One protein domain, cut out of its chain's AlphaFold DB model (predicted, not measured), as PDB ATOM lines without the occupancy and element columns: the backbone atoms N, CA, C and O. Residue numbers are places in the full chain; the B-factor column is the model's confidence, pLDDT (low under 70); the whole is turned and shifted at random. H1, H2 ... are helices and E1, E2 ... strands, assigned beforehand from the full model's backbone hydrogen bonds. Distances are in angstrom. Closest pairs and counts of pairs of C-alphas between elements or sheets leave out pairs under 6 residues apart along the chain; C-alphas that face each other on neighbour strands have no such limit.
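What this domain is: This is residues 27 to 151 and 159 to 188 of the 203 residues of the protein "germinal-center associated nuclear protein-like" of Notothenia coriiceps (black rockcod) (UniProt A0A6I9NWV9). A long, twisted sheet of five strands has H1 and H2 over one face, each toward a different end. The hairpin of E2 and E3, with E1 beside it, makes the longest axis; E4 and E5 are short and lie where E1 and E3 end, with H4 only grazing the sheet there and H3 off the sheet beyond H4. The 155 printed residues have four named helices and five named strands, in the order H1 E1 H2 E2 E3 H3 E4 H4 E5. The sheet runs E2 E3 E1 E4 E5 and is mixed, and the class is mixed, helices and strands. The whole is compact, with a radius of gyration of the C-alphas of 16.2 A, yet elongated, spanning 53 by 32 by 32 A.

How they stand to each other: Begin with H1, residues 29 to 36, on the sheet at a height of 7.7 A; it lies over E3, residues 107 to 119, slantwise at 57 degrees on the local plane, with C-alphas 30 and 111 closest at 6.0 A. E1, residues 43 to 52, is parallel to E3; look at N 46 and O 112, 2.9 A. H2, residues 61 to 74, is on the same face as H1, which makes two layers, helices on one face of a sheet; its height is 9.5 A. H2 runs along E1 at 5 degrees on the local plane, with C-alphas 68 and 52 closest at 6.1 A. E2, residues 93 to 104, is antiparallel to E3, with N 98 and O 113 at 2.9 A, and bends by 59 degrees at residue 101. H3, residues 124 to 132, is not on the sheet. E4, residues 141 to 145, is parallel to E1, with N 51 and O 143 at 2.8 A. E3, H3 and E4 form a split strand-helix-strand unit, two strands running the same way with E1 between them, and its crossover is right-handed. H4, residues 159 to 173, only grazes the sheet with residues 164 to 171; C-alphas 167 and 51 are 7.5 A apart. H3 and H4 are close but not clearly touching, with C-alphas 127 and 170 closest at 7.3 A. E5, residues 184 to 187, is parallel to E4, with N 187 and O 144 at 2.8 A. In H1, H2, H3 and H4 every O i to N i+4 pair is within hydrogen-bond range.

Where its parts are: Find C-alpha 29 at (460.609, 389.194, 358.377), where H1 begins. E1 is 29.4 A long, E2 31.0 A, and E3 38.1 A, from C-alpha 107 at (477.351, 382.896, 357.529). H2 is 19.6 A and H4 20.5 A long; E5 ends at C-alpha 187 (450.780, 403.524, 353.896).

The domain as a whole: The C-alphas of Glu 59 and Glu 106, 52.9 A apart, are the farthest. Residues 152 to 158 are not printed, and the gap is 14.3 A. The link from H2 to E2 is long. Mean pLDDT of the printed part is 83.7; residues 78 to 88 and 56 to 61 are among those under 70.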
ATOM      1  N   LEU A  27     454.764 387.656 356.442       93.25
ATOM      2  CA  LEU A  27     456.054 387.866 355.795       93.25
ATOM      3  C   LEU A  27     457.156 387.132 356.565       93.25
ATOM      4  O   LEU A  27     457.168 387.122 357.797       93.25
ATOM      5  N   ASP A  28     458.141 386.595 355.843       92.75
ATOM      6  CA  ASP A  28     459.390 386.128 356.449       92.75
ATOM      7  C   ASP A  28     460.264 387.338 356.806       92.75
ATOM      8  O   ASP A  28     461.215 387.702 356.109       92.75
ATOM      9  N   LEU A  29     459.884 388.026 357.887       93.12
ATOM     10  CA  LEU A  29     460.609 389.194 358.377       93.12
ATOM     11  C   LEU A  29     462.088 388.885 358.668       93.12
ATOM     12  O   LEU A  29     462.928 389.715 358.313       93.12
ATOM     13  N   PRO A  30     462.462 387.733 359.268       93.06
ATOM     14  CA  PRO A  30     463.869 387.395 359.456       93.06
ATOM     15  C   PRO A  30     464.675 387.320 358.157       93.06
ATOM     16  O   PRO A  30     465.786 387.862 358.117       93.06
ATOM     17  N   ALA A  31     464.136 386.699 357.105       93.06
ATOM     18  CA  ALA A  31     464.789 386.677 355.798       93.06
ATOM     19  C   ALA A  31     464.916 388.098 355.225       93.06
ATOM     20  O   ALA A  31     466.026 388.537 354.914       93.06
ATOM     21  N   LEU A  32     463.819 388.868 355.214       92.56
ATOM     22  CA  LEU A  32     463.800 390.245 354.702       92.56
ATOM     23  C   LEU A  32     464.836 391.140 355.393       92.56
ATOM     24  O   LEU A  32     465.577 391.865 354.728       92.56
ATOM     25  N   VAL A  33     464.927 391.088 356.721       91.69
ATOM     26  CA  VAL A  33     465.905 391.871 357.487       91.69
ATOM     27  C   VAL A  33     467.340 391.457 357.135       91.69
ATOM     28  O   VAL A  33     468.200 392.315 356.928       91.69
ATOM     29  N   THR A  34     467.608 390.156 357.027       92.00
ATOM     30  CA  THR A  34     468.957 389.629 356.753       92.00
ATOM     31  C   THR A  34     469.428 389.954 355.334       92.00
ATOM     32  O   THR A  34     470.614 390.226 355.121       92.00
ATOM     33  N   GLU A  35     468.513 389.965 354.363       91.69
ATOM     34  CA  GLU A  35     468.789 390.305 352.964       91.69
ATOM     35  C   GLU A  35     469.062 391.801 352.764       91.69
ATOM     36  O   GLU A  35     469.959 392.166 351.998       91.69
ATOM     37  N   ASN A  36     468.333 392.662 353.483       89.75
ATOM     38  CA  ASN A  36     468.368 394.112 353.282       89.75
ATOM     39  C   ASN A  36     469.423 394.846 354.126       89.75
ATOM     40  O   ASN A  36     469.730 396.005 353.845       89.75
ATOM     41  N   ILE A  37     470.021 394.198 355.132       87.06
ATOM     42  CA  ILE A  37     471.149 394.782 355.866       87.06
ATOM     43  C   ILE A  37     472.450 394.534 355.078       87.06
ATOM     44  O   ILE A  37     472.801 393.378 354.804       87.06
ATOM     45  N   PRO A  38     473.202 395.586 354.707       84.19
ATOM     46  CA  PRO A  38     474.519 395.421 354.108       84.19
ATOM     47  C   PRO A  38     475.506 394.925 355.172       84.19
ATOM     48  O   PRO A  38     475.617 395.531 356.233       84.19
ATOM     49  N   ASN A  39     476.234 393.841 354.882       85.94
ATOM     50  CA  ASN A  39     477.174 393.189 355.809       85.94
ATOM     51  C   ASN A  39     476.565 392.930 357.203       85.94
ATOM     52  O   ASN A  39     477.000 393.531 358.190       85.94
ATOM     53  N   PRO A  40     475.535 392.069 357.292       86.19
ATOM     54  CA  PRO A  40     474.813 391.858 358.534       86.19
ATOM     55  C   PRO A  40     475.739 391.291 359.621       86.19
ATOM     56  O   PRO A  40     476.516 390.374 359.347       86.19
ATOM     57  N   PRO A  41     475.666 391.805 360.862       90.06
ATOM     58  CA  PRO A  41     476.400 391.229 361.984       90.06
ATOM     59  C   PRO A  41     475.899 389.813 362.306       90.06
ATOM     60  O   PRO A  41     474.804 389.419 361.906       90.06
ATOM     61  N   GLU A  42     476.658 389.055 363.104       92.12
ATOM     62  CA  GLU A  42     476.233 387.726 363.587       92.12
ATOM     63  C   GLU A  42     474.904 387.767 364.352       92.12
ATOM     64  O   GLU A  42     474.163 386.786 364.369       92.12
ATOM     65  N   ARG A  43     474.595 388.894 365.007       94.81
ATOM     66  CA  ARG A  43     473.340 389.091 365.728       94.81
ATOM     67  C   ARG A  43     472.661 390.376 365.295       94.81
ATOM     68  O   ARG A  43     473.210 391.462 365.474       94.81
ATOM     69  N   ILE A  44     471.443 390.237 364.796       93.94
ATOM     70  CA  ILE A  44     470.609 391.335 364.326       93.94
ATOM     71  C   ILE A  44     469.455 391.511 365.307       93.94
ATOM     72  O   ILE A  44     468.767 390.549 365.641       93.94
ATOM     73  N   PHE A  45     469.242 392.745 365.755       93.75
ATOM     74  CA  PHE A  45     468.050 393.138 366.494       93.75
ATOM     75  C   PHE A  45     467.284 394.144 365.655       93.75
ATOM     76  O   PHE A  45     467.816 395.204 365.323       93.75
ATOM     77  N   TRP A  46     466.045 393.812 365.320       93.25
ATOM     78  CA  TRP A  46     465.178 394.690 364.560       93.25
ATOM     79  C   TRP A  46     463.841 394.843 365.269       93.25
ATOM     80  O   TRP A  46     463.141 393.870 365.545       93.25
ATOM     81  N   LYS A  47     463.499 396.085 365.599       93.75
ATOM     82  CA  LYS A  47     462.241 396.417 366.255       93.75
ATOM     83  C   LYS A  47     461.498 397.444 365.429       93.75
ATOM     84  O   LYS A  47     462.066 398.487 365.112       93.75
ATOM     85  N   ALA A  48     460.244 397.167 365.110       94.06
ATOM     86  CA  ALA A  48     459.393 398.089 364.375       94.06
ATOM     87  C   ALA A  48     458.135 398.409 365.176       94.06
ATOM     88  O   ALA A  48     457.654 397.586 365.957       94.06
ATOM     89  N   VAL A  49     457.622 399.619 364.977       94.00
ATOM     90  CA  VAL A  49     456.343 400.064 365.526       94.00
ATOM     91  C   VAL A  49     455.380 400.294 364.364       94.00
ATOM     92  O   VAL A  49     455.741 400.956 363.392       94.00
ATOM     93  N   LEU A  50     454.177 399.740 364.466       95.06
ATOM     94  CA  LEU A  50     453.083 399.875 363.511       95.06
ATOM     95  C   LEU A  50     451.967 400.733 364.125       95.06
ATOM     96  O   LEU A  50     451.453 400.416 365.193       95.06
ATOM     97  N   LEU A  51     451.595 401.816 363.455       93.81
ATOM     98  CA  LEU A  51     450.479 402.677 363.837       93.81
ATOM     99  C   LEU A  51     449.323 402.424 362.890       93.81
ATOM    100  O   LEU A  51     449.481 402.562 361.675       93.81
ATOM    101  N   LEU A  52     448.190 402.042 363.460       92.75
ATOM    102  CA  LEU A  52     446.973 401.719 362.738       92.75
ATOM    103  C   LEU A  52     445.869 402.715 363.112       92.75
ATOM    104  O   LEU A  52     445.884 403.229 364.237       92.75
ATOM    105  N   PRO A  53     444.911 402.978 362.207       89.88
ATOM    106  CA  PRO A  53     443.702 403.727 362.526       89.88
ATOM    107  C   PRO A  53     442.947 403.125 363.722       89.88
ATOM    108  O   PRO A  53     443.119 401.953 364.056       89.88
ATOM    109  N   SER A  54     442.130 403.943 364.388       83.38
ATOM    110  CA  SER A  54     441.241 403.464 365.452       83.38
ATOM    111  C   SER A  54     440.050 402.714 364.853       83.38
ATOM    112  O   SER A  54     439.577 403.057 363.771       83.38
ATOM    113  N   ASP A  55     439.518 401.740 365.588       72.00
ATOM    114  CA  ASP A  55     438.340 400.970 365.174       72.00
ATOM    115  C   ASP A  55     437.009 401.733 365.415       72.00
ATOM    116  O   ASP A  55     435.929 401.221 365.119       72.00
ATOM    117  N   HIS A  56     437.055 402.950 365.978       59.97
ATOM    118  CA  HIS A  56     435.880 403.704 366.440       59.97
ATOM    119  C   HIS A  56     435.120 404.516 365.365       59.97
ATOM    120  O   HIS A  56     434.034 405.026 365.656       59.97
ATOM    121  N   ASP A  57     435.610 404.594 364.124       55.88
ATOM    122  CA  ASP A  57     434.990 405.398 363.056       55.88
ATOM    123  C   ASP A  57     433.979 404.568 362.239       55.88
ATOM    124  O   ASP A  57     434.305 403.958 361.229       55.88
ATOM    125  N   ASN A  58     432.724 404.526 362.696       53.34
ATOM    126  CA  ASN A  58     431.689 403.526 362.376       53.34
ATOM    127  C   ASN A  58     431.146 403.450 360.917       53.34
ATOM    128  O   ASN A  58     430.227 402.673 360.679       53.34
ATOM    129  N   GLU A  59     431.669 404.188 359.927       51.91
ATOM    130  CA  GLU A  59     431.194 404.078 358.521       51.91
ATOM    131  C   GLU A  59     432.293 404.083 357.438       51.91
ATOM    132  O   GLU A  59     432.077 403.557 356.348       51.91
ATOM    133  N   THR A  60     433.511 404.544 357.731       53.91
ATOM    134  CA  THR A  60     434.707 404.365 356.874       53.91
ATOM    135  C   THR A  60     435.402 403.003 357.101       53.91
ATOM    136  O   THR A  60     436.377 402.665 356.431       53.91
ATOM    137  N   SER A  61     434.855 402.190 358.015       64.38
ATOM    138  CA  SER A  61     435.598 401.305 358.930       64.38
ATOM    139  C   SER A  61     436.010 399.928 358.409       64.38
ATOM    140  O   SER A  61     436.920 399.313 358.959       64.38
ATOM    141  N   LEU A  62     435.363 399.402 357.364       71.50
ATOM    142  CA  LEU A  62     435.588 398.003 356.979       71.50
ATOM    143  C   LEU A  62     436.888 397.818 356.190       71.50
ATOM    144  O   LEU A  62     437.605 396.845 356.410       71.50
ATOM    145  N   ALA A  63     437.213 398.749 355.290       78.31
ATOM    146  CA  ALA A  63     438.470 398.703 354.549       78.31
ATOM    147  C   ALA A  63     439.666 398.946 355.479       78.31
ATOM    148  O   ALA A  63     440.644 398.203 355.412       78.31
ATOM    149  N   ASP A  64     439.556 399.920 356.382       80.88
ATOM    150  CA  ASP A  64     440.596 400.226 357.367       80.88
ATOM    151  C   ASP A  64     440.799 399.078 358.353       80.88
ATOM    152  O   ASP A  64     441.942 398.711 358.624       80.88
ATOM    153  N   GLY A  65     439.716 398.445 358.813       84.56
ATOM    154  CA  GLY A  65     439.784 397.240 359.635       84.56
ATOM    155  C   GLY A  65     440.474 396.085 358.908       84.56
ATOM    156  O   GLY A  65     441.427 395.516 359.432       84.56
ATOM    157  N   ILE A  66     440.074 395.782 357.667       86.50
ATOM    158  CA  ILE A  66     440.696 394.707 356.874       86.50
ATOM    159  C   ILE A  66     442.175 394.996 356.603       86.50
ATOM    160  O   ILE A  66     442.994 394.087 356.709       86.50
ATOM    161  N   LEU A  67     442.535 396.230 356.245       89.31
ATOM    162  CA  LEU A  67     443.929 396.606 355.995       89.31
ATOM    163  C   LEU A  67     444.766 396.562 357.275       89.31
ATOM    164  O   LEU A  67     445.912 396.116 357.229       89.31
ATOM    165  N   SER A  68     444.196 396.983 358.403       90.88
ATOM    166  CA  SER A  68     444.838 396.905 359.716       90.88
ATOM    167  C   SER A  68     445.092 395.454 360.109       90.88
ATOM    168  O   SER A  68     446.241 395.086 360.352       90.88
ATOM    169  N   ASP A  69     444.063 394.608 360.046       90.88
ATOM    170  CA  ASP A  69     444.165 393.168 360.295       90.88
ATOM    171  C   ASP A  69     445.191 392.516 359.358       90.88
ATOM    172  O   ASP A  69     446.021 391.710 359.778       90.88
ATOM    173  N   TRP A  70     445.170 392.882 358.074       92.00
ATOM    174  CA  TRP A  70     446.106 392.360 357.085       92.00
ATOM    175  C   TRP A  70     447.551 392.746 357.401       92.00
ATOM    176  O   TRP A  70     448.434 391.893 357.328       92.00
ATOM    177  N   LEU A  71     447.813 393.997 357.789       93.50
ATOM    178  CA  LEU A  71     449.153 394.442 358.179       93.50
ATOM    179  C   LEU A  71     449.641 393.757 359.452       93.50
ATOM    180  O   LEU A  71     450.804 393.351 359.510       93.50
ATOM    181  N   GLU A  72     448.772 393.601 360.450       92.75
ATOM    182  CA  GLU A  72     449.102 392.874 361.675       92.75
ATOM    183  C   GLU A  72     449.507 391.438 361.341       92.75
ATOM    184  O   GLU A  72     450.608 391.017 361.703       92.75
ATOM    185  N   VAL A  73     448.701 390.732 360.541       93.12
ATOM    186  CA  VAL A  73     449.001 389.367 360.089       93.12
ATOM    187  C   VAL A  73     450.298 389.310 359.283       93.12
ATOM    188  O   VAL A  73     451.146 388.449 359.536       93.12
ATOM    189  N   LYS A  74     450.521 390.248 358.355       93.44
ATOM    190  CA  LYS A  74     451.760 390.311 357.561       93.44
ATOM    191  C   LYS A  74     453.001 390.495 358.416       93.44
ATOM    192  O   LYS A  74     454.056 389.972 358.060       93.44
ATOM    193  N   LEU A  75     452.877 391.193 359.538       93.12
ATOM    194  CA  LEU A  75     453.963 391.423 360.482       93.12
ATOM    195  C   LEU A  75     454.011 390.384 361.619       93.12
ATOM    196  O   LEU A  75     454.799 390.535 362.554       93.12
ATOM    197  N   GLY A  76     453.229 389.307 361.516       86.12
ATOM    198  CA  GLY A  76     453.269 388.165 362.430       86.12
ATOM    199  C   GLY A  76     452.324 388.254 363.631       86.12
ATOM    200  O   GLY A  76     452.455 387.442 364.544       86.12
ATOM    201  N   GLY A  77     451.394 389.212 363.644       77.81
ATOM    202  CA  GLY A  77     450.264 389.268 364.572       77.81
ATOM    203  C   GLY A  77     449.159 388.313 364.121       77.81
ATOM    204  O   GLY A  77     448.397 388.619 363.211       77.81
ATOM    205  N   GLY A  78     449.101 387.121 364.713       66.69
ATOM    206  CA  GLY A  78     448.095 386.099 364.406       66.69
ATOM    207  C   GLY A  78     447.100 385.890 365.548       66.69
ATOM    208  O   GLY A  78     447.450 386.026 366.719       66.69
ATOM    209  N   LYS A  79     445.870 385.483 365.205       54.56
ATOM    210  CA  LYS A  79     444.758 385.203 366.143       54.56
ATOM    211  C   LYS A  79     445.008 384.040 367.120       54.56
ATOM    212  O   LYS A  79     444.197 383.828 368.013       54.56
ATOM    213  N   ASP A  80     446.122 383.323 366.984       49.47
ATOM    214  CA  ASP A  80     446.514 382.224 367.879       49.47
ATOM    215  C   ASP A  80     447.131 382.713 369.206       49.47
ATOM    216  O   ASP A  80     447.478 381.909 370.072       49.47
ATOM    217  N   SER A  81     447.276 384.030 369.391       46.06
ATOM    218  CA  SER A  81     447.633 384.619 370.683       46.06
ATOM    219  C   SER A  81     446.423 384.584 371.627       46.06
ATOM    220  O   SER A  81     445.697 385.570 371.763       46.06
ATOM    221  N   GLU A  82     446.203 383.439 372.281       35.97
ATOM    222  CA  GLU A  82     445.251 383.285 373.388       35.97
ATOM    223  C   GLU A  82     445.482 384.390 374.440       35.97
ATOM    224  O   GLU A  82     446.465 384.364 375.181       35.97
ATOM    225  N   GLY A  83     444.585 385.381 374.492       42.25
ATOM    226  CA  GLY A  83     444.605 386.442 375.509       42.25
ATOM    227  C   GLY A  83     444.349 387.868 375.018       42.25
ATOM    228  O   GLY A  83     444.310 388.773 375.844       42.25
ATOM    229  N   MET A  84     444.154 388.099 373.719       48.09
ATOM    230  CA  MET A  84     443.963 389.449 373.168       48.09
ATOM    231  C   MET A  84     442.495 389.930 373.208       48.09
ATOM    232  O   MET A  84     441.985 390.469 372.234       48.09
ATOM    233  N   ASP A  85     441.813 389.719 374.338       41.25
ATOM    234  CA  ASP A  85     440.440 390.210 374.585       41.25
ATOM    235  C   ASP A  85     440.410 391.625 375.205       41.25
ATOM    236  O   ASP A  85     439.355 392.129 375.588       41.25
ATOM    237  N   GLU A  86     441.553 392.310 375.288       49.00
ATOM    238  CA  GLU A  86     441.624 393.692 375.764       49.00
ATOM    239  C   GLU A  86     441.932 394.638 374.600       49.00
ATOM    240  O   GLU A  86     443.043 394.667 374.067       49.00
ATOM    241  N   GLN A  87     440.887 395.372 374.210       54.41
ATOM    242  CA  GLN A  87     440.853 396.574 373.376       54.41
ATOM    243  C   GLN A  87     442.249 397.100 372.977       54.41
ATOM    244  O   GLN A  87     442.977 397.674 373.784       54.41
ATOM    245  N   LEU A  88     442.602 396.902 371.700       59.50
ATOM    246  CA  LEU A  88     443.818 397.425 371.051       59.50
ATOM    247  C   LEU A  88     443.932 398.954 371.111       59.50
ATOM    248  O   LEU A  88     445.019 399.512 370.938       59.50
ATOM    249  N   ASP A  89     442.799 399.614 371.322       71.62
ATOM    250  CA  ASP A  89     442.682 401.055 371.266       71.62
ATOM    251  C   ASP A  89     443.311 401.699 372.508       71.62
ATOM    252  O   ASP A  89     443.021 401.352 373.656       71.62
ATOM    253  N   GLY A  90     444.220 402.643 372.276       81.94
ATOM    254  CA  GLY A  90     444.819 403.419 373.355       81.94
ATOM    255  C   GLY A  90     446.015 402.788 374.074       81.94
ATOM    256  O   GLY A  90     446.471 403.381 375.057       81.94
ATOM    257  N   ALA A  91     446.566 401.659 373.616       88.19
ATOM    258  CA  ALA A  91     447.779 401.055 374.184       88.19
ATOM    259  C   ALA A  91     448.749 400.538 373.109       88.19
ATOM    260  O   ALA A  91     448.345 400.132 372.024       88.19
ATOM    261  N   LEU A  92     450.048 400.532 373.423       90.31
ATOM    262  CA  LEU A  92     451.068 399.920 372.575       90.31
ATOM    263  C   LEU A  92     451.215 398.442 372.957       90.31
ATOM    264  O   LEU A  92     451.545 398.105 374.091       90.31
ATOM    265  N   GLN A  93     450.960 397.549 372.009       90.38
ATOM    266  CA  GLN A  93     450.966 396.105 372.220       90.38
ATOM    267  C   GLN A  93     452.091 395.428 371.440       90.38
ATOM    268  O   GLN A  93     452.645 395.985 370.494       90.38
ATOM    269  N   THR A  94     452.466 394.217 371.853       92.00
ATOM    270  CA  THR A  94     453.460 393.406 371.134       92.00
ATOM    271  C   THR A  94     452.744 392.475 370.174       92.00
ATOM    272  O   THR A  94     452.145 391.508 370.623       92.00
ATOM    273  N   LEU A  95     452.836 392.743 368.870       90.69
ATOM    274  CA  LEU A  95     452.251 391.876 367.844       90.69
ATOM    275  C   LEU A  95     453.038 390.581 367.677       90.69
ATOM    276  O   LEU A  95     452.463 389.508 367.551       90.69
ATOM    277  N   CYS A  96     454.367 390.683 367.636       91.12
ATOM    278  CA  CYS A  96     455.211 389.542 367.315       91.12
ATOM    279  C   CYS A  96     456.585 389.670 367.971       91.12
ATOM    280  O   CYS A  96     457.180 390.752 367.993       91.12
ATOM    281  N   VAL A  97     457.111 388.552 368.475       93.06
ATOM    282  CA  VAL A  97     458.515 388.415 368.873       93.06
ATOM    283  C   VAL A  97     459.058 387.133 368.268       93.06
ATOM    284  O   VAL A  97     458.578 386.047 368.583       93.06
ATOM    285  N   THR A  98     460.084 387.245 367.429       92.81
ATOM    286  CA  THR A  98     460.746 386.080 366.836       92.81
ATOM    287  C   THR A  98     462.237 386.081 367.129       92.81
ATOM    288  O   THR A  98     462.874 387.113 367.359       92.81
ATOM    289  N   ASN A  99     462.794 384.878 367.176       94.12
ATOM    290  CA  ASN A  99     464.213 384.631 367.360       94.12
ATOM    291  C   ASN A  99     464.577 383.414 366.514       94.12
ATOM    292  O   ASN A  99     464.261 382.285 366.892       94.12
ATOM    293  N   THR A 100     465.200 383.656 365.368       94.31
ATOM    294  CA  THR A 100     465.505 382.620 364.380       94.31
ATOM    295  C   THR A 100     466.969 382.683 363.958       94.31
ATOM    296  O   THR A 100     467.656 383.690 364.144       94.31
ATOM    297  N   LEU A 101     467.467 381.567 363.428       94.12
ATOM    298  CA  LEU A 101     468.746 381.516 362.729       94.12
ATOM    299  C   LEU A 101     468.458 381.653 361.233       94.12
ATOM    300  O   LEU A 101     467.564 380.976 360.728       94.12
ATOM    301  N   GLN A 102     469.181 382.540 360.562       92.75
ATOM    302  CA  GLN A 102     469.056 382.814 359.135       92.75
ATOM    303  C   GLN A 102     470.410 382.640 358.460       92.75
ATOM    304  O   GLN A 102     471.386 383.293 358.834       92.75
ATOM    305  N   ASP A 103     470.467 381.764 357.463       90.38
ATOM    306  CA  ASP A 103     471.685 381.501 356.704       90.38
ATOM    307  C   ASP A 103     471.765 382.444 355.503       90.38
ATOM    308  O   ASP A 103     470.855 382.511 354.676       90.38
ATOM    309  N   ARG A 104     472.878 383.173 355.382       84.69
ATOM    310  CA  ARG A 104     473.165 384.033 354.232       84.69
ATOM    311  C   ARG A 104     474.573 383.755 353.714       84.69
ATOM    312  O   ARG A 104     475.575 384.214 354.264       84.69
ATOM    313  N   GLY A 105     474.648 383.015 352.609       83.88
ATOM    314  CA  GLY A 105     475.921 382.549 352.060       83.88
ATOM    315  C   GLY A 105     476.594 381.561 353.014       83.88
ATOM    316  O   GLY A 105     476.007 380.540 353.348       83.88
ATOM    317  N   GLU A 106     477.817 381.866 353.448       82.12
ATOM    318  CA  GLU A 106     478.588 381.026 354.383       82.12
ATOM    319  C   GLU A 106     478.365 381.380 355.867       82.12
ATOM    320  O   GLU A 106     478.948 380.741 356.741       82.12
ATOM    321  N   HIS A 107     477.551 382.399 356.168       85.88
ATOM    322  CA  HIS A 107     477.351 382.896 357.529       85.88
ATOM    323  C   HIS A 107     475.930 382.620 358.021       85.88
ATOM    324  O   HIS A 107     474.955 382.860 357.310       85.88
ATOM    325  N   THR A 108     475.823 382.174 359.272       92.44
ATOM    326  CA  THR A 108     474.550 382.050 359.988       92.44
ATOM    327  C   THR A 108     474.375 383.250 360.913       92.44
ATOM    328  O   THR A 108     475.222 383.526 361.764       92.44
ATOM    329  N   HIS A 109     473.254 383.947 360.774       92.56
ATOM    330  CA  HIS A 109     472.895 385.131 361.543       92.56
ATOM    331  C   HIS A 109     471.778 384.803 362.527       92.56
ATOM    332  O   HIS A 109     470.779 384.180 362.177       92.56
ATOM    333  N   LYS A 110     471.909 385.260 363.770       95.94
ATOM    334  CA  LYS A 110     470.832 385.203 364.755       95.94
ATOM    335  C   LYS A 110     469.986 386.464 364.662       95.94
ATOM    336  O   LYS A 110     470.465 387.553 364.987       95.94
ATOM    337  N   VAL A 111     468.734 386.316 364.256       96.12
ATOM    338  CA  VAL A 111     467.826 387.430 363.992       96.12
ATOM    339  C   VAL A 111     466.755 387.486 365.069       96.12
ATOM    340  O   VAL A 111     466.011 386.533 365.283       96.12
ATOM    341  N   HIS A 112     466.696 388.623 365.754       96.00
ATOM    342  CA  HIS A 112     465.702 388.938 366.766       96.00
ATOM    343  C   HIS A 112     464.776 390.023 366.239       96.00
ATOM    344  O   HIS A 112     465.237 391.129 365.945       96.00
ATOM    345  N   ILE A 113     463.482 389.724 366.161       94.88
ATOM    346  CA  ILE A 113     462.470 390.675 365.700       94.88
ATOM    347  C   ILE A 113     461.465 390.939 366.806       94.88
ATOM    348  O   ILE A 113     461.036 390.015 367.492       94.88
ATOM    349  N   SER A 114     461.092 392.205 366.971       94.44
ATOM    350  CA  SER A 114     459.968 392.614 367.807       94.44
ATOM    351  C   SER A 114     459.105 393.617 367.056       94.44
ATOM    352  O   SER A 114     459.578 394.683 366.667       94.44
ATOM    353  N   ILE A 115     457.836 393.283 366.865       94.75
ATOM    354  CA  ILE A 115     456.852 394.185 366.277       94.75
ATOM    355  C   ILE A 115     455.930 394.664 367.387       94.75
ATOM    356  O   ILE A 115     455.346 393.862 368.119       94.75
ATOM    357  N   LYS A 116     455.823 395.982 367.514       93.94
ATOM    358  CA  LYS A 116     454.863 396.657 368.381       93.94
ATOM    359  C   LYS A 116     453.776 397.294 367.521       93.94
ATOM    360  O   LYS A 116     454.093 397.754 366.427       93.94
ATOM    361  N   ALA A 117     452.544 397.372 368.006       93.56
ATOM    362  CA  ALA A 117     451.490 398.110 367.321       93.56
ATOM    363  C   ALA A 117     450.539 398.821 368.271       93.56
ATOM    364  O   ALA A 117     450.400 398.414 369.422       93.56
ATOM    365  N   SER A 118     449.891 399.871 367.782       91.94
ATOM    366  CA  SER A 118     448.718 400.449 368.433       91.94
ATOM    367  C   SER A 118     447.670 400.819 367.390       91.94
ATOM    368  O   SER A 118     448.016 401.249 366.283       91.94
ATOM    369  N   ARG A 119     446.401 400.679 367.769       90.00
ATOM    370  CA  ARG A 119     445.262 401.210 367.020       90.00
ATOM    371  C   ARG A 119     444.848 402.530 367.660       90.00
ATOM    372  O   ARG A 119     444.709 402.605 368.880       90.00
ATOM    373  N   GLY A 120     444.777 403.579 366.848       89.81
ATOM    374  CA  GLY A 120     444.455 404.929 367.293       89.81
ATOM    375  C   GLY A 120     445.475 405.581 368.245       89.81
ATOM    376  O   GLY A 120     446.538 405.022 368.558       89.81
ATOM    377  N   PRO A 121     445.172 406.810 368.707       91.56
ATOM    378  CA  PRO A 121     445.978 407.538 369.681       91.56
ATOM    379  C   PRO A 121     446.103 406.775 370.999       91.56
ATOM    380  O   PRO A 121     445.146 406.175 371.476       91.56
ATOM    381  N   LEU A 122     447.272 406.855 371.635       90.81
ATOM    382  CA  LEU A 122     447.494 406.253 372.946       90.81
ATOM    383  C   LEU A 122     446.679 406.985 374.021       90.81
ATOM    384  O   LEU A 122     446.647 408.219 374.070       90.81
ATOM    385  N   SER A 123     446.073 406.216 374.922       91.25
ATOM    386  CA  SER A 123     445.472 406.731 376.153       91.25
ATOM    387  C   SER A 123     446.558 407.264 377.095       91.25
ATOM    388  O   SER A 123     447.738 406.950 376.943       91.25
ATOM    389  N   GLU A 124     446.182 408.054 378.102       90.12
ATOM    390  CA  GLU A 124     447.137 408.557 379.102       90.12
ATOM    391  C   GLU A 124     447.857 407.413 379.842       90.12
ATOM    392  O   GLU A 124     449.073 407.466 380.048       90.12
ATOM    393  N   ASP A 125     447.126 406.347 380.181       90.12
ATOM    394  CA  ASP A 125     447.685 405.133 380.786       90.12
ATOM    395  C   ASP A 125     448.590 404.379 379.801       90.12
ATOM    396  O   ASP A 125     449.709 404.003 380.153       90.12
ATOM    397  N   GLY A 126     448.164 404.228 378.543       88.94
ATOM    398  CA  GLY A 126     448.958 403.595 377.489       88.94
ATOM    399  C   GLY A 126     450.267 404.330 377.204       88.94
ATOM    400  O   GLY A 126     451.317 403.700 377.103       88.94
ATOM    401  N   LEU A 127     450.234 405.663 377.152       89.31
ATOM    402  CA  LEU A 127     451.427 406.496 377.003       89.31
ATOM    403  C   LEU A 127     452.344 406.370 378.226       89.31
ATOM    404  O   LEU A 127     453.548 406.170 378.075       89.31
ATOM    405  N   SER A 128     451.777 406.415 379.434       88.88
ATOM    406  CA  SER A 128     452.532 406.252 380.683       88.88
ATOM    407  C   SER A 128     453.210 404.881 380.773       88.88
ATOM    408  O   SER A 128     454.361 404.788 381.201       88.88
ATOM    409  N   LYS A 129     452.534 403.814 380.331       88.56
ATOM    410  CA  LYS A 129     453.095 402.457 380.232       88.56
ATOM    411  C   LYS A 129     454.197 402.377 379.180       88.56
ATOM    412  O   LYS A 129     455.269 401.850 379.481       88.56
ATOM    413  N   ALA A 130     453.966 402.938 377.993       87.44
ATOM    414  CA  ALA A 130     454.951 402.967 376.914       87.44
ATOM    415  C   ALA A 130     456.249 403.675 377.351       87.44
ATOM    416  O   ALA A 130     457.349 403.185 377.076       87.44
ATOM    417  N   GLU A 131     456.128 404.786 378.087       87.75
ATOM    418  CA  GLU A 131     457.260 405.491 378.698       87.75
ATOM    419  C   GLU A 131     457.913 404.676 379.824       87.75
ATOM    420  O   GLU A 131     459.123 404.441 379.803       87.75
ATOM    421  N   GLY A 132     457.125 404.221 380.802       85.00
ATOM    422  CA  GLY A 132     457.621 403.539 381.999       85.00
ATOM    423  C   GLY A 132     458.340 402.221 381.705       85.00
ATOM    424  O   GLY A 132     459.305 401.882 382.388       85.00
ATOM    425  N   LEU A 133     457.914 401.503 380.663       84.75
ATOM    426  CA  LEU A 133     458.522 400.247 380.214       84.75
ATOM    427  C   LEU A 133     459.576 400.439 379.114       84.75
ATOM    428  O   LEU A 133     460.134 399.455 378.629       84.75
ATOM    429  N   SER A 134     459.868 401.685 378.715       85.69
ATOM    430  CA  SER A 134     460.796 401.991 377.615       85.69
ATOM    431  C   SER A 134     460.450 401.226 376.330       85.69
ATOM    432  O   SER A 134     461.321 400.738 375.605       85.69
ATOM    433  N   GLU A 135     459.156 401.117 376.017       87.00
ATOM    434  CA  GLU A 135     458.666 400.261 374.935       87.00
ATOM    435  C   GLU A 135     459.100 400.707 373.544       87.00
ATOM    436  O   GLU A 135     459.016 399.922 372.604       87.00
ATOM    437  N   LEU A 136     459.611 401.925 373.400       87.88
ATOM    438  CA  LEU A 136     460.135 402.463 372.147       87.88
ATOM    439  C   LEU A 136     461.666 402.412 372.063       87.88
ATOM    440  O   LEU A 136     462.242 402.750 371.031       87.88
ATOM    441  N   GLN A 137     462.345 401.962 373.122       87.31
ATOM    442  CA  GLN A 137     463.794 401.823 373.101       87.31
ATOM    443  C   GLN A 137     464.211 400.775 372.064       87.31
ATOM    444  O   GLN A 137     463.644 399.677 371.999       87.31
ATOM    445  N   GLY A 138     465.209 401.124 371.250       87.38
ATOM    446  CA  GLY A 138     465.736 400.255 370.198       87.38
ATOM    447  C   GLY A 138     464.813 400.100 368.990       87.38
ATOM    448  O   GLY A 138     465.103 399.263 368.137       87.38
ATOM    449  N   THR A 139     463.721 400.871 368.900       90.88
ATOM    450  CA  THR A 139     462.906 400.933 367.684       90.88
ATOM    451  C   THR A 139     463.778 401.401 366.524       90.88
ATOM    452  O   THR A 139     464.462 402.414 366.619       90.88
ATOM    453  N   ALA A 140     463.768 400.629 365.444       89.62
ATOM    454  CA  ALA A 140     464.567 400.835 364.245       89.62
ATOM    455  C   ALA A 140     463.725 401.303 363.048       89.62
ATOM    456  O   ALA A 140     464.294 401.776 362.070       89.62
ATOM    457  N   ALA A 141     462.396 401.169 363.107       91.44
ATOM    458  CA  ALA A 141     461.491 401.606 362.048       91.44
ATOM    459  C   ALA A 141     460.103 401.961 362.591       91.44
ATOM    460  O   ALA A 141     459.643 401.379 363.578       91.44
ATOM    461  N   LEU A 142     459.435 402.886 361.904       92.88
ATOM    462  CA  LEU A 142     458.045 403.251 362.144       92.88
ATOM    463  C   LEU A 142     457.236 403.062 360.857       92.88
ATOM    464  O   LEU A 142     457.652 403.500 359.784       92.88
ATOM    465  N   MET A 143     456.082 402.417 360.968       94.69
ATOM    466  CA  MET A 143     455.122 402.241 359.882       94.69
ATOM    467  C   MET A 143     453.782 402.823 360.316       94.69
ATOM    468  O   MET A 143     453.347 402.568 361.434       94.69
ATOM    469  N   VAL A 144     453.144 403.614 359.459       94.31
ATOM    470  CA  VAL A 144     451.863 404.270 359.749       94.31
ATOM    471  C   VAL A 144     450.893 403.975 358.622       94.31
ATOM    472  O   VAL A 144     451.162 404.356 357.485       94.31
ATOM    473  N   LEU A 145     449.781 403.316 358.929       93.12
ATOM    474  CA  LEU A 145     448.637 403.226 358.033       93.12
ATOM    475  C   LEU A 145     447.760 404.457 358.254       93.12
ATOM    476  O   LEU A 145     447.251 404.673 359.352       93.12
ATOM    477  N   LEU A 146     447.620 405.281 357.218       89.00
ATOM    478  CA  LEU A 146     446.626 406.343 357.229       89.00
ATOM    479  C   LEU A 146     445.230 405.741 357.040       89.00
ATOM    480  O   LEU A 146     445.098 404.746 356.327       89.00
ATOM    481  N   PRO A 147     444.201 406.345 357.644       84.06
ATOM    482  CA  PRO A 147     442.818 405.950 357.412       84.06
ATOM    483  C   PRO A 147     442.420 406.174 355.949       84.06
ATOM    484  O   PRO A 147     442.956 407.061 355.270       84.06
ATOM    485  N   ALA A 148     441.473 405.381 355.457       79.75
ATOM    486  CA  ALA A 148     440.897 405.572 354.139       79.75
ATOM    487  C   ALA A 148     440.151 406.908 354.102       79.75
ATOM    488  O   ALA A 148     439.222 407.158 354.871       79.75
ATOM    489  N   MET A 149     440.558 407.786 353.184       71.62
ATOM    490  CA  MET A 149     439.924 409.093 353.051       71.62
ATOM    491  C   MET A 149     438.501 408.921 352.498       71.62
ATOM    492  O   MET A 149     438.337 408.302 351.439       71.62
ATOM    493  N   PRO A 150     437.467 409.464 353.163       64.25
ATOM    494  CA  PRO A 150     436.113 409.402 352.639       64.25
ATOM    495  C   PRO A 150     436.017 410.229 351.352       64.25
ATOM    496  O   PRO A 150     436.602 411.303 351.230       64.25
ATOM    497  N   LEU A 151     435.247 409.732 350.382       60.19
ATOM    498  CA  LEU A 151     435.056 410.369 349.069       60.19
ATOM    499  C   LEU A 151     434.295 411.710 349.140       60.19
ATOM    500  O   LEU A 151     434.234 412.429 348.145       60.19
ATOM    501  N   ILE A 159     439.537 414.740 360.802       78.94
ATOM    502  CA  ILE A 159     439.537 414.048 362.100       78.94
ATOM    503  C   ILE A 159     440.406 412.776 362.071       78.94
ATOM    504  O   ILE A 159     441.290 412.657 362.929       78.94
ATOM    505  N   PRO A 160     440.267 411.864 361.086       80.81
ATOM    506  CA  PRO A 160     441.089 410.655 361.034       80.81
ATOM    507  C   PRO A 160     442.578 410.972 360.808       80.81
ATOM    508  O   PRO A 160     443.462 410.359 361.412       80.81
ATOM    509  N   LEU A 161     442.878 411.994 359.998       84.25
ATOM    510  CA  LEU A 161     444.248 412.452 359.769       84.25
ATOM    511  C   LEU A 161     444.862 413.084 361.028       84.25
ATOM    512  O   LEU A 161     446.013 412.802 361.370       84.25
ATOM    513  N   LEU A 162     444.105 413.920 361.740       88.19
ATOM    514  CA  LEU A 162     444.513 414.517 363.012       88.19
ATOM    515  C   LEU A 162     444.749 413.443 364.077       88.19
ATOM    516  O   LEU A 162     445.697 413.566 364.852       88.19
ATOM    517  N   SER A 163     443.946 412.377 364.078       87.94
ATOM    518  CA  SER A 163     444.127 411.207 364.939       87.94
ATOM    519  C   SER A 163     445.463 410.503 364.662       87.94
ATOM    520  O   SER A 163     446.279 410.332 365.573       87.94
ATOM    521  N   ALA A 164     445.771 410.216 363.391       88.44
ATOM    522  CA  ALA A 164     447.054 409.626 362.997       88.44
ATOM    523  C   ALA A 164     448.255 410.528 363.356       88.44
ATOM    524  O   ALA A 164     449.289 410.061 363.850       88.44
ATOM    525  N   LEU A 165     448.122 411.845 363.159       90.00
ATOM    526  CA  LEU A 165     449.144 412.819 363.549       90.00
ATOM    527  C   LEU A 165     449.329 412.881 365.069       90.00
ATOM    528  O   LEU A 165     450.467 412.971 365.536       90.00
ATOM    529  N   LEU A 166     448.244 412.824 365.841       92.06
ATOM    530  CA  LEU A 166     448.289 412.795 367.300       92.06
ATOM    531  C   LEU A 166     449.033 411.553 367.795       92.06
ATOM    532  O   LEU A 166     449.948 411.686 368.608       92.06
ATOM    533  N   GLN A 167     448.716 410.377 367.258       91.19
ATOM    534  CA  GLN A 167     449.384 409.122 367.600       91.19
ATOM    535  C   GLN A 167     450.898 409.197 367.339       91.19
ATOM    536  O   GLN A 167     451.712 408.876 368.209       91.19
ATOM    537  N   LEU A 168     451.300 409.722 366.174       89.81
ATOM    538  CA  LEU A 168     452.709 409.948 365.844       89.81
ATOM    539  C   LEU A 168     453.382 410.926 366.823       89.81
ATOM    540  O   LEU A 168     454.522 410.710 367.243       89.81
ATOM    541  N   LYS A 169     452.684 412.005 367.199       90.50
ATOM    542  CA  LYS A 169     453.182 413.002 368.158       90.50
ATOM    543  C   LYS A 169     453.352 412.424 369.557       90.50
ATOM    544  O   LYS A 169     454.368 412.707 370.185       90.50
ATOM    545  N   GLN A 170     452.417 411.605 370.029       91.12
ATOM    546  CA  GLN A 170     452.502 410.958 371.340       91.12
ATOM    547  C   GLN A 170     453.730 410.048 371.432       91.12
ATOM    548  O   GLN A 170     454.478 410.124 372.402       91.12
ATOM    549  N   LEU A 171     454.012 409.263 370.389       87.88
ATOM    550  CA  LEU A 171     455.208 408.415 370.353       87.88
ATOM    551  C   LEU A 171     456.515 409.205 370.274       87.88
ATOM    552  O   LEU A 171     457.500 408.818 370.893       87.88
ATOM    553  N   GLN A 172     456.525 410.329 369.553       84.75
ATOM    554  CA  GLN A 172     457.666 411.252 369.541       84.75
ATOM    555  C   GLN A 172     457.928 411.873 370.918       84.75
ATOM    556  O   GLN A 172     459.073 412.149 371.271       84.75
ATOM    557  N   GLN A 173     456.860 412.147 371.666       83.50
ATOM    558  CA  GLN A 173     456.923 412.777 372.981       83.50
ATOM    559  C   GLN A 173     457.226 411.784 374.102       83.50
ATOM    560  O   GLN A 173     457.758 412.216 375.125       83.50
ATOM    561  N   ALA A 174     456.954 410.491 373.888       80.31
ATOM    562  CA  ALA A 174     457.309 409.415 374.800       80.31
ATOM    563  C   ALA A 174     458.818 409.467 375.096       80.31
ATOM    564  O   ALA A 174     459.667 409.158 374.247       80.31
ATOM    565  N   LYS A 175     459.141 409.963 376.295       63.12
ATOM    566  CA  LYS A 175     460.457 410.518 376.642       63.12
ATOM    567  C   LYS A 175     461.631 409.627 376.225       63.12
ATOM    568  O   LYS A 175     461.717 408.462 376.594       63.12
ATOM    569  N   GLY A 176     462.606 410.236 375.546       60.84
ATOM    570  CA  GLY A 176     463.986 409.738 375.465       60.84
ATOM    571  C   GLY A 176     464.227 408.489 374.614       60.84
ATOM    572  O   GLY A 176     465.320 407.936 374.686       60.84
ATOM    573  N   SER A 177     463.256 408.042 373.818       60.34
ATOM    574  CA  SER A 177     463.335 406.735 373.156       60.34
ATOM    575  C   SER A 177     464.040 406.731 371.794       60.34
ATOM    576  O   SER A 177     464.576 405.697 371.390       60.34
ATOM    577  N   TRP A 178     464.068 407.861 371.078       70.06
ATOM    578  CA  TRP A 178     464.623 407.930 369.721       70.06
ATOM    579  C   TRP A 178     465.961 408.664 369.716       70.06
ATOM    580  O   TRP A 178     466.036 409.890 369.683       70.06
ATOM    581  N   HIS A 179     467.043 407.892 369.755       61.75
ATOM    582  CA  HIS A 179     468.409 408.422 369.717       61.75
ATOM    583  C   HIS A 179     468.892 408.762 368.292       61.75
ATOM    584  O   HIS A 179     469.993 409.286 368.129       61.75
ATOM    585  N   CYS A 180     468.091 408.470 367.263       65.81
ATOM    586  CA  CYS A 180     468.392 408.734 365.857       65.81
ATOM    587  C   CYS A 180     467.104 409.009 365.056       65.81
ATOM    588  O   CYS A 180     466.017 408.627 365.498       65.81
ATOM    589  N   PRO A 181     467.196 409.671 363.885       77.00
ATOM    590  CA  PRO A 181     466.071 409.751 362.959       77.00
ATOM    591  C   PRO A 181     465.655 408.340 362.528       77.00
ATOM    592  O   PRO A 181     466.479 407.573 362.027       77.00
ATOM    593  N   LEU A 182     464.382 408.006 362.731       81.44
ATOM    594  CA  LEU A 182     463.826 406.710 362.355       81.44
ATOM    595  C   LEU A 182     463.309 406.743 360.913       81.44
ATOM    596  O   LEU A 182     462.647 407.714 360.535       81.44
ATOM    597  N   PRO A 183     463.552 405.691 360.111       84.12
ATOM    598  CA  PRO A 183     462.860 405.531 358.846       84.12
ATOM    599  C   PRO A 183     461.355 405.389 359.110       84.12
ATOM    600  O   PRO A 183     460.927 404.559 359.916       84.12
ATOM    601  N   LEU A 184     460.575 406.228 358.428       87.94
ATOM    602  CA  LEU A 184     459.118 406.264 358.486       87.94
ATOM    603  C   LEU A 184     458.555 405.816 357.136       87.94
ATOM    604  O   LEU A 184     458.834 406.446 356.116       87.94
ATOM    605  N   ALA A 185     457.738 404.766 357.144       93.25
ATOM    606  CA  ALA A 185     456.900 404.390 356.013       93.25
ATOM    607  C   ALA A 185     455.447 404.789 356.294       93.25
ATOM    608  O   ALA A 185     454.910 404.478 357.357       93.25
ATOM    609  N   VAL A 186     454.818 405.470 355.337       92.25
ATOM    610  CA  VAL A 186     453.405 405.860 355.405       92.25
ATOM    611  C   VAL A 186     452.649 405.088 354.332       92.25
ATOM    612  O   VAL A 186     452.977 405.188 353.149       92.25
ATOM    613  N   LEU A 187     451.667 404.299 354.751       91.12
ATOM    614  CA  LEU A 187     450.780 403.524 353.896       91.12
ATOM    615  C   LEU A 187     449.485 404.312 353.739       91.12
ATOM    616  O   LEU A 187     448.837 404.646 354.726       91.12
ATOM    617  N   VAL A 188     449.132 404.633 352.499       88.75
ATOM    618  CA  VAL A 188     447.927 405.401 352.178       88.75
ATOM    619  C   VAL A 188     446.973 404.478 351.426       88.75
ATOM    620  O   VAL A 188     447.341 404.021 350.338       88.75
TER     621      VAL A 188